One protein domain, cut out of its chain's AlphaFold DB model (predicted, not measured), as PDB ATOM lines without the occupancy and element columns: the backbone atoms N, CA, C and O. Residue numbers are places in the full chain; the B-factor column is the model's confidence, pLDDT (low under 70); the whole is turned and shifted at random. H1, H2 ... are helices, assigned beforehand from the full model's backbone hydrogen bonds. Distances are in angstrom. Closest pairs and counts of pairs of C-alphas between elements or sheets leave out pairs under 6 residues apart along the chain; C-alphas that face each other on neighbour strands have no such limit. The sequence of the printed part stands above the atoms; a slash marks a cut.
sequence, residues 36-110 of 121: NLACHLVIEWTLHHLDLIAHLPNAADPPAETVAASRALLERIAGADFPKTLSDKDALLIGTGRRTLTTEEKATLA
ATOM      1  N   ASN A  36      14.541  23.565 -11.430       96.00
ATOM      2  CA  ASN A  36      14.598  22.325 -10.655       96.00
ATOM      3  C   ASN A  36      13.279  22.077  -9.919       96.00
ATOM      4  O   ASN A  36      12.777  20.955  -9.946       96.00
ATOM      5  N   LEU A  37      12.682  23.126  -9.343       96.19
ATOM      6  CA  LEU A  37      11.365  23.034  -8.718       96.19
ATOM      7  C   LEU A  37      10.276  22.645  -9.731       96.19
ATOM      8  O   LEU A  37       9.503  21.729  -9.468       96.19
ATOM      9  N   ALA A  38      10.238  23.279 -10.906       95.81
ATOM     10  CA  ALA A  38       9.268  22.943 -11.948       95.81
ATOM     11  C   ALA A  38       9.428  21.496 -12.455       95.81
ATOM     12  O   ALA A  38       8.442  20.774 -12.593       95.81
ATOM     13  N   CYS A  39      10.661  21.033 -12.680       95.19
ATOM     14  CA  CYS A  39      10.937  19.653 -13.083       95.19
ATOM     15  C   CYS A  39      10.557  18.638 -11.997       95.19
ATOM     16  O   CYS A  39      10.009  17.586 -12.317       95.19
ATOM     17  N   HIS A  40      10.810  18.954 -10.726       95.00
ATOM     18  CA  HIS A  40      10.367  18.128  -9.604       95.00
ATOM     19  C   HIS A  40       8.840  17.989  -9.572       95.00
ATOM     20  O   HIS A  40       8.333  16.881  -9.431       95.00
ATOM     21  N   LEU A  41       8.099  19.078  -9.805       94.94
ATOM     22  CA  LEU A  41       6.640  19.011  -9.900       94.94
ATOM     23  C   LEU A  41       6.188  18.072 -11.027       94.94
ATOM     24  O   LEU A  41       5.274  17.286 -10.817       94.94
ATOM     25  N   VAL A  42       6.843  18.081 -12.194       96.19
ATOM     26  CA  VAL A  42       6.493  17.166 -13.299       96.19
ATOM     27  C   VAL A  42       6.598  15.694 -12.884       96.19
ATOM     28  O   VAL A  42       5.660  14.932 -13.140       96.19
ATOM     29  N   ILE A  43       7.703  15.289 -12.243       97.12
ATOM     30  CA  ILE A  43       7.882  13.893 -11.814       97.12
ATOM     31  C   ILE A  43       6.921  13.516 -10.685       97.12
ATOM     32  O   ILE A  43       6.243  12.496 -10.803       97.12
ATOM     33  N   GLU A  44       6.779  14.350  -9.654       96.19
ATOM     34  CA  GLU A  44       5.852  14.095  -8.544       96.19
ATOM     35  C   GLU A  44       4.413  13.954  -9.041       96.19
ATOM     36  O   GLU A  44       3.689  13.037  -8.663       96.19
ATOM     37  N   TRP A  45       3.993  14.820  -9.959       95.88
ATOM     38  CA  TRP A  45       2.623  14.831 -10.453       95.88
ATOM     39  C   TRP A  45       2.335  13.660 -11.375       95.88
ATOM     40  O   TRP A  45       1.261  13.068 -11.297       95.88
ATOM     41  N   THR A  46       3.296  13.289 -12.218       98.31
ATOM     42  CA  THR A  46       3.178  12.098 -13.062       98.31
ATOM     43  C   THR A  46       3.066  10.842 -12.200       98.31
ATOM     44  O   THR A  46       2.195  10.004 -12.436       98.31
ATOM     45  N   LEU A  47       3.901  10.726 -11.167       98.12
ATOM     46  CA  LEU A  47       3.865   9.605 -10.233       98.12
ATOM     47  C   LEU A  47       2.565   9.571  -9.424       98.12
ATOM     48  O   LEU A  47       1.952   8.514  -9.305       98.12
ATOM     49  N   HIS A  48       2.089  10.713  -8.935       97.19
ATOM     50  CA  HIS A  48       0.837  10.778  -8.188       97.19
ATOM     51  C   HIS A  48      -0.407  10.608  -9.058       97.19
ATOM     52  O   HIS A  48      -1.413  10.095  -8.572       97.19
ATOM     53  N   HIS A  49      -0.360  10.952 -10.349       97.81
ATOM     54  CA  HIS A  49      -1.399  10.537 -11.294       97.81
ATOM     55  C   HIS A  49      -1.453   9.009 -11.346       97.81
ATOM     56  O   HIS A  49      -2.527   8.447 -11.138       97.81
ATOM     57  N   LEU A  50      -0.310   8.334 -11.534       97.81
ATOM     58  CA  LEU A  50      -0.234   6.865 -11.519       97.81
ATOM     59  C   LEU A  50      -0.765   6.272 -10.203       97.81
ATOM     60  O   LEU A  50      -1.512   5.295 -10.243       97.81
ATOM     61  N   ASP A  51      -0.441   6.885  -9.061       97.31
ATOM     62  CA  ASP A  51      -0.935   6.470  -7.741       97.31
ATOM     63  C   ASP A  51      -2.466   6.583  -7.648       97.31
ATOM     64  O   ASP A  51      -3.142   5.651  -7.208       97.31
ATOM     65  N   LEU A  52      -3.033   7.707  -8.100       97.19
ATOM     66  CA  LEU A  52      -4.475   7.964  -8.063       97.19
ATOM     67  C   LEU A  52      -5.273   6.964  -8.904       97.19
ATOM     68  O   LEU A  52      -6.390   6.600  -8.531       97.19
ATOM     69  N   ILE A  53      -4.718   6.522 -10.034       97.38
ATOM     70  CA  ILE A  53      -5.401   5.618 -10.967       97.38
ATOM     71  C   ILE A  53      -5.058   4.139 -10.757       97.38
ATOM     72  O   ILE A  53      -5.619   3.292 -11.449       97.38
ATOM     73  N   ALA A  54      -4.187   3.798  -9.799       96.75
ATOM     74  CA  ALA A  54      -3.639   2.448  -9.620       96.75
ATOM     75  C   ALA A  54      -4.701   1.338  -9.476       96.75
ATOM     76  O   ALA A  54      -4.452   0.177  -9.805       96.75
ATOM     77  N   HIS A  55      -5.900   1.686  -9.004       96.38
ATOM     78  CA  HIS A  55      -7.029   0.766  -8.831       96.38
ATOM     79  C   HIS A  55      -8.270   1.173  -9.643       96.38
ATOM     80  O   HIS A  55      -9.381   0.733  -9.348       96.38
ATOM     81  N   LEU A  56      -8.090   2.009 -10.670       97.25
ATOM     82  CA  LEU A  56      -9.147   2.533 -11.531       97.25
ATOM     83  C   LEU A  56      -8.886   2.109 -12.988       97.25
ATOM     84  O   LEU A  56      -8.351   2.893 -13.767       97.25
ATOM     85  N   PRO A  57      -9.285   0.890 -13.398       92.19
ATOM     86  CA  PRO A  57      -8.872   0.297 -14.678       92.19
ATOM     87  C   PRO A  57      -9.352   1.052 -15.928       92.19
ATOM     88  O   PRO A  57      -8.844   0.806 -17.015       92.19
ATOM     89  N   ASN A  58     -10.322   1.958 -15.781       95.69
ATOM     90  CA  ASN A  58     -10.876   2.763 -16.872       95.69
ATOM     91  C   ASN A  58     -10.419   4.233 -16.830       95.69
ATOM     92  O   ASN A  58     -10.900   5.041 -17.624       95.69
ATOM     93  N   ALA A  59      -9.572   4.614 -15.870       97.12
ATOM     94  CA  ALA A  59      -9.049   5.970 -15.796       97.12
ATOM     95  C   ALA A  59      -7.972   6.189 -16.866       97.12
ATOM     96  O   ALA A  59      -7.231   5.273 -17.218       97.12
ATOM     97  N   ALA A  60      -7.889   7.414 -17.382       97.38
ATOM     98  CA  ALA A  60      -6.851   7.781 -18.332       97.38
ATOM     99  C   ALA A  60      -5.477   7.791 -17.650       97.38
ATOM    100  O   ALA A  60      -5.328   8.321 -16.544       97.38
ATOM    101  N   ASP A  61      -4.481   7.247 -18.344       96.62
ATOM    102  CA  ASP A  61      -3.079   7.369 -17.959       96.62
ATOM    103  C   ASP A  61      -2.596   8.832 -18.029       96.62
ATOM    104  O   ASP A  61      -3.202   9.652 -18.735       96.62
ATOM    105  N   PRO A  62      -1.517   9.190 -17.305       97.75
ATOM    106  CA  PRO A  62      -0.850  10.472 -17.509       97.75
ATOM    107  C   PRO A  62      -0.364  10.619 -18.961       97.75
ATOM    108  O   PRO A  62      -0.079   9.612 -19.617       97.75
ATOM    109  N   PRO A  63      -0.232  11.859 -19.472       97.88
ATOM    110  CA  PRO A  63       0.304  12.104 -20.808       97.88
ATOM    111  C   PRO A  63       1.659  11.416 -21.022       97.88
ATOM    112  O   PRO A  63       2.536  11.464 -20.157       97.88
ATOM    113  N   ALA A  64       1.848  10.793 -22.186       98.12
ATOM    114  CA  ALA A  64       3.057  10.024 -22.482       98.12
ATOM    115  C   ALA A  64       4.331  10.881 -22.380       98.12
ATOM    116  O   ALA A  64       5.370  10.408 -21.923       98.12
ATOM    117  N   GLU A  65       4.239  12.161 -22.738       98.06
ATOM    118  CA  GLU A  65       5.333  13.123 -22.681       98.06
ATOM    119  C   GLU A  65       5.813  13.363 -21.244       98.06
ATOM    120  O   GLU A  65       7.019  13.452 -21.004       98.06
ATOM    121  N   THR A  66       4.898  13.427 -20.269       97.88
ATOM    122  CA  THR A  66       5.276  13.635 -18.863       97.88
ATOM    123  C   THR A  66       5.822  12.355 -18.242       97.88
ATOM    124  O   THR A  66       6.734  12.426 -17.420       97.88
ATOM    125  N   VAL A  67       5.347  11.182 -18.678       98.69
ATOM    126  CA  VAL A  67       5.916   9.876 -18.304       98.69
ATOM    127  C   VAL A  67       7.355   9.746 -18.810       98.69
ATOM    128  O   VAL A  67       8.246   9.425 -18.022       98.69
ATOM    129  N   ALA A  68       7.610  10.075 -20.077       98.50
ATOM    130  CA  ALA A  68       8.952  10.051 -20.659       98.50
ATOM    131  C   ALA A  68       9.899  11.055 -19.976       98.50
ATOM    132  O   ALA A  68      11.021  10.706 -19.601       98.50
ATOM    133  N   ALA A  69       9.436  12.289 -19.740       98.25
ATOM    134  CA  ALA A  69      10.210  13.299 -19.015       98.25
ATOM    135  C   ALA A  69      10.531  12.855 -17.577       98.25
ATOM    136  O   ALA A  69      11.656  13.026 -17.104       98.25
ATOM    137  N   SER A  70       9.568  12.231 -16.899       98.56
ATOM    138  CA  SER A  70       9.747  11.700 -15.545       98.56
ATOM    139  C   SER A  70      10.745  10.546 -15.511       98.56
ATOM    140  O   SER A  70      11.568  10.501 -14.598       98.56
ATOM    141  N   ARG A  71      10.744   9.642 -16.506       98.56
ATOM    142  CA  ARG A  71      11.778   8.600 -16.620       98.56
ATOM    143  C   ARG A  71      13.161   9.225 -16.751       98.56
ATOM    144  O   ARG A  71      14.061   8.830 -16.020       98.56
ATOM    145  N   ALA A  72      13.323  10.211 -17.630       98.31
ATOM    146  CA  ALA A  72      14.611  10.872 -17.822       98.31
ATOM    147  C   ALA A  72      15.108  11.550 -16.528       98.31
ATOM    148  O   ALA A  72      16.298  11.509 -16.214       98.31
ATOM    149  N   LEU A  73      14.206  12.146 -15.741       97.56
ATOM    150  CA  LEU A  73      14.538  12.683 -14.417       97.56
ATOM    151  C   LEU A  73      14.916  11.575 -13.425       97.56
ATOM    152  O   LEU A  73      15.906  11.718 -12.708       97.56
ATOM    153  N   LEU A  74      14.184  10.460 -13.409       98.00
ATOM    154  CA  LEU A  74      14.480   9.315 -12.549       98.00
ATOM    155  C   LEU A  74      15.841   8.683 -12.877       98.00
ATOM    156  O   LEU A  74      16.597   8.380 -11.961       98.00
ATOM    157  N   GLU A  75      16.186   8.532 -14.157       97.94
ATOM    158  CA  GLU A  75      17.489   8.030 -14.626       97.94
ATOM    159  C   GLU A  75      18.635   8.952 -14.189       97.94
ATOM    160  O   GLU A  75      19.670   8.491 -13.703       97.94
ATOM    161  N   ARG A  76      18.424  10.274 -14.249       96.25
ATOM    162  CA  ARG A  76      19.379  11.258 -13.716       96.25
ATOM    163  C   ARG A  76      19.572  11.126 -12.207       96.25
ATOM    164  O   ARG A  76      20.700  11.242 -11.740       96.25
ATOM    165  N   ILE A  77      18.498  10.885 -11.454       95.19
ATOM    166  CA  ILE A  77      18.558  10.654 -10.001       95.19
ATOM    167  C   ILE A  77      19.259   9.323  -9.696       95.19
ATOM    168  O   ILE A  77      20.077   9.253  -8.781       95.19
ATOM    169  N   ALA A  78      18.973   8.280 -10.478       96.62
ATOM    170  CA  ALA A  78      19.611   6.972 -10.370       96.62
ATOM    171  C   ALA A  78      21.108   7.012 -10.726       96.62
ATOM    172  O   ALA A  78      21.866   6.142 -10.303       96.62
ATOM    173  N   GLY A  79      21.528   7.994 -11.530       97.50
ATOM    174  CA  GLY A  79      22.860   8.041 -12.124       97.50
ATOM    175  C   GLY A  79      23.075   6.987 -13.216       97.50
ATOM    176  O   GLY A  79      24.221   6.707 -13.562       97.50
ATOM    177  N   ALA A  80      21.999   6.382 -13.733       97.31
ATOM    178  CA  ALA A  80      22.040   5.356 -14.769       97.31
ATOM    179  C   ALA A  80      20.707   5.232 -15.517       97.31
ATOM    180  O   ALA A  80      19.631   5.385 -14.935       97.31
ATOM    181  N   ASP A  81      20.800   4.876 -16.796       98.00
ATOM    182  CA  ASP A  81      19.648   4.615 -17.654       98.00
ATOM    183  C   ASP A  81      18.992   3.279 -17.291       98.00
ATOM    184  O   ASP A  81      19.659   2.239 -17.239       98.00
ATOM    185  N   PHE A  82      17.669   3.270 -17.117       97.62
ATOM    186  CA  PHE A  82      16.928   2.019 -16.995       97.62
ATOM    187  C   PHE A  82      16.960   1.269 -18.339       97.62
ATOM    188  O   PHE A  82      16.916   1.903 -19.403       97.62
ATOM    189  N   PRO A  83      16.950  -0.078 -18.330       96.81
ATOM    190  CA  PRO A  83      16.912  -0.885 -19.545       96.81
ATOM    191  C   PRO A  83      15.806  -0.444 -20.511       96.81
ATOM    192  O   PRO A  83      14.656  -0.240 -20.114       96.81
ATOM    193  N   LYS A  84      16.127  -0.332 -21.805       95.25
ATOM    194  CA  LYS A  84      15.157   0.071 -22.844       95.25
ATOM    195  C   LYS A  84      14.041  -0.962 -23.067       95.25
ATOM    196  O   LYS A  84      13.055  -0.655 -23.723       95.25
ATOM    197  N   THR A  85      14.191  -2.170 -22.520       94.88
ATOM    198  CA  THR A  85      13.143  -3.199 -22.476       94.88
ATOM    199  C   THR A  85      12.009  -2.850 -21.513       94.88
ATOM    200  O   THR A  85      10.908  -3.363 -21.682       94.88
ATOM    201  N   LEU A  86      12.248  -1.978 -20.527       96.88
ATOM    202  CA  LEU A  86      11.198  -1.427 -19.677       96.88
ATOM    203  C   LEU A  86      10.530  -0.250 -20.386       96.88
ATOM    204  O   LEU A  86      11.217   0.648 -20.885       96.88
ATOM    205  N   SER A  87       9.196  -0.227 -20.377       97.69
ATOM    206  CA  SER A  87       8.442   0.969 -20.753       97.69
ATOM    207  C   SER A  87       8.739   2.113 -19.778       97.69
ATOM    208  O   SER A  87       9.179   1.877 -18.649       97.69
ATOM    209  N   ASP A  88       8.476   3.359 -20.173       98.56
ATOM    210  CA  ASP A  88       8.703   4.499 -19.276       98.56
ATOM    211  C   ASP A  88       7.850   4.400 -18.010       98.56
ATOM    212  O   ASP A  88       8.341   4.620 -16.903       98.56
ATOM    213  N   LYS A  89       6.598   3.959 -18.160       98.12
ATOM    214  CA  LYS A  89       5.690   3.700 -17.042       98.12
ATOM    215  C   LYS A  89       6.236   2.612 -16.115       98.12
ATOM    216  O   LYS A  89       6.220   2.794 -14.901       98.12
ATOM    217  N   ASP A  90       6.754   1.512 -16.655       98.00
ATOM    218  CA  ASP A  90       7.324   0.435 -15.838       98.00
ATOM    219  C   ASP A  90       8.594   0.866 -15.110       98.00
ATOM    220  O   ASP A  90       8.743   0.562 -13.926       98.00
ATOM    221  N   ALA A  91       9.472   1.619 -15.776       98.25
ATOM    222  CA  ALA A  91      10.667   2.181 -15.155       98.25
ATOM    223  C   ALA A  91      10.303   3.078 -13.960       98.25
ATOM    224  O   ALA A  91      10.901   2.943 -12.894       98.25
ATOM    225  N   LEU A  92       9.276   3.927 -14.095       98.44
ATOM    226  CA  LEU A  92       8.763   4.738 -12.988       98.44
ATOM    227  C   LEU A  92       8.186   3.882 -11.856       98.44
ATOM    228  O   LEU A  92       8.557   4.064 -10.695       98.44
ATOM    229  N   LEU A  93       7.289   2.945 -12.174       98.06
ATOM    230  CA  LEU A  93       6.590   2.141 -11.171       98.06
ATOM    231  C   LEU A  93       7.543   1.231 -10.385       98.06
ATOM    232  O   LEU A  93       7.450   1.157  -9.162       98.06
ATOM    233  N   ILE A  94       8.477   0.564 -11.063       97.62
ATOM    234  CA  ILE A  94       9.499  -0.271 -10.423       97.62
ATOM    235  C   ILE A  94      10.526   0.594  -9.704       97.62
ATOM    236  O   ILE A  94      10.833   0.359  -8.534       97.62
ATOM    237  N   GLY A  95      11.068   1.590 -10.410       97.62
ATOM    238  CA  GLY A  95      12.173   2.407  -9.930       97.62
ATOM    239  C   GLY A  95      11.827   3.156  -8.650       97.62
ATOM    240  O   GLY A  95      12.708   3.385  -7.831       97.62
ATOM    241  N   THR A  96      10.544   3.453  -8.436       97.69
ATOM    242  CA  THR A  96      10.031   4.126  -7.234       97.69
ATOM    243  C   THR A  96       9.245   3.208  -6.288       97.69
ATOM    244  O   THR A  96       8.668   3.676  -5.312       97.69
ATOM    245  N   GLY A  97       9.214   1.894  -6.541       96.75
ATOM    246  CA  GLY A  97       8.608   0.906  -5.639       96.75
ATOM    247  C   GLY A  97       7.076   0.850  -5.633       96.75
ATOM    248  O   GLY A  97       6.499   0.169  -4.789       96.75
ATOM    249  N   ARG A  98       6.407   1.515  -6.580       96.69
ATOM    250  CA  ARG A  98       4.945   1.471  -6.775       96.69
ATOM    251  C   ARG A  98       4.459   0.146  -7.360       96.69
ATOM    252  O   ARG A  98       3.282  -0.187  -7.252       96.69
ATOM    253  N   ARG A  99       5.360  -0.629  -7.969       95.94
ATOM    254  CA  ARG A  99       5.096  -1.985  -8.457       95.94
ATOM    255  C   ARG A  99       6.248  -2.922  -8.112       95.94
ATOM    256  O   ARG A  99       7.417  -2.583  -8.274       95.94
ATOM    257  N   THR A 100       5.908  -4.139  -7.701       95.38
ATOM    258  CA  THR A 100       6.878  -5.223  -7.516       95.38
ATOM    259  C   THR A 100       7.435  -5.692  -8.862       95.38
ATOM    260  O   THR A 100       6.684  -5.873  -9.821       95.38
ATOM    261  N   LEU A 101       8.744  -5.942  -8.915       96.12
ATOM    262  CA  LEU A 101       9.400  -6.516 -10.089       96.12
ATOM    263  C   LEU A 101       8.967  -7.968 -10.336       96.12
ATOM    264  O   LEU A 101       8.903  -8.764  -9.389       96.12
ATOM    265  N   THR A 102       8.786  -8.338 -11.604       96.25
ATOM    266  CA  THR A 102       8.715  -9.746 -12.021       96.25
ATOM    267  C   THR A 102      10.084 -10.427 -11.915       96.25
ATOM    268  O   THR A 102      11.108  -9.794 -11.646       96.25
ATOM    269  N   THR A 103      10.127 -11.745 -12.113       96.31
ATOM    270  CA  THR A 103      11.384 -12.510 -12.121       96.31
ATOM    271  C   THR A 103      12.317 -12.051 -13.246       96.31
ATOM    272  O   THR A 103      13.515 -11.886 -13.026       96.31
ATOM    273  N   GLU A 104      11.769 -11.789 -14.429       94.31
ATOM    274  CA  GLU A 104      12.502 -11.346 -15.617       94.31
ATOM    275  C   GLU A 104      13.063  -9.930 -15.428       94.31
ATOM    276  O   GLU A 104      14.215  -9.655 -15.764       94.31
ATOM    277  N   GLU A 105      12.277  -9.033 -14.832       96.38
ATOM    278  CA  GLU A 105      12.705  -7.664 -14.533       96.38
ATOM    279  C   GLU A 105      13.808  -7.639 -13.472       96.38
ATOM    280  O   GLU A 105      14.775  -6.895 -13.620       96.38
ATOM    281  N   LYS A 106      13.723  -8.497 -12.442       95.75
ATOM    282  CA  LYS A 106      14.807  -8.669 -11.457       95.75
ATOM    283  C   LYS A 106      16.105  -9.120 -12.115       95.75
ATOM    284  O   LYS A 106      17.158  -8.611 -11.755       95.75
ATOM    285  N   ALA A 107      16.033 -10.053 -13.064       94.44
ATOM    286  CA  ALA A 107      17.209 -10.490 -13.813       94.44
ATOM    287  C   ALA A 107      17.768  -9.359 -14.695       94.44
ATOM    288  O   ALA A 107      18.975  -9.149 -14.730       94.44
ATOM    289  N   THR A 108      16.891  -8.593 -15.349       94.00
ATOM    290  CA  THR A 108      17.269  -7.447 -16.197       94.00
ATOM    291  C   THR A 108      17.950  -6.334 -15.388       94.00
ATOM    292  O   THR A 108      18.861  -5.677 -15.882       94.00
ATOM    293  N   LEU A 109      17.520  -6.119 -14.143       95.62
ATOM    294  CA  LEU A 109      18.029  -5.075 -13.248       95.62
ATOM    295  C   LEU A 109      19.083  -5.579 -12.250       95.62
ATOM    296  O   LEU A 109      19.463  -4.827 -11.355       95.62
ATOM    297  N   ALA A 110      19.564  -6.820 -12.384       93.62
ATOM    298  CA  ALA A 110      20.498  -7.421 -11.429       93.62
ATOM    299  C   ALA A 110      21.795  -6.605 -11.272       93.62
ATOM    300  O   ALA A 110      22.285  -6.452 -10.155       93.62
TER     301      ALA A 110
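What this domain is: This is residues 36 to 110 of the 121 residues of the protein "MDMPI_N domain-containing protein" of Actinomadura harenae (UniProt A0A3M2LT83). The long helix H1 makes one side of the domain, and H2 crosses it steeply, middle to middle, packing on residues 39 to 46 of H1. The short helix H3 packs on H2 in the middle of the model, and the small helix H4 lies on the far side from H1, reached by a link from H3 and touching no helix. The printed part has 75 residues with four named helices, in the order H1, H2, H3, H4, and no named strand; the class is all helix. The whole is compact, with a radius of gyration of the C-alphas of 12.3 A, and its C-alphas span 32 by 31 by 17 A along their three main axes.

Where its parts are: Find C-alpha 36 at (14.598, 22.325, -10.655); from there H1, the longest helix, runs through residues 36 to 53 to C-alpha 53 at (-5.401, 5.618, -10.967), 26.1 A away. Look next at residues 64 to 78, which form H2, 20.7 A from first to last C-alpha. H3 takes residues 88 to 95, with 10.2 A between its first and last C-alphas. H4 takes residues 103 to 108, 8.8 A long, and ends at C-alpha 108 at (17.269, -7.447, -16.197).

How they stand to each other: Start at H1, which touches H2 with residues 39 to 46 alone; their closest C-alphas, those of Ile 43 and Ser 70, are 4.7 A apart. These two helices run opposite ways at a steep tilt of 64 degrees. Going outward, H2 touches H3, and the closest C-alphas are those of Ala 68 and Asp 88, 5.7 A apart. H2 and H3 run the same way at a tilt of 36 degrees, only just steep. H1 and H3 are close but not clearly touching: the C-alphas of Leu 47 and Leu 92, their closest, are 7.4 A apart, and the lines of the two helices are about perpendicular at 89 degrees. H4 is apart from H1, H2 and H3. In H1, H2, H3 and H4 every O i to N i+4 pair of the backbone is within hydrogen-bond range.

The domain as a whole: The two C-alphas farthest apart are those of Leu 37 and Thr 103, at 35.7 A; the first and last printed C-alphas, those of Asn 36 and Ala 110, are 30.3 A apart. The printed part has no cut. The three links are short but not tight, with 10 residues between H1 and H2, 9 between H2 and H3, and 7 between H3 and H4. In the B-factor column you will find a mean pLDDT of the printed part of 96.8, and no printed residue is under 70.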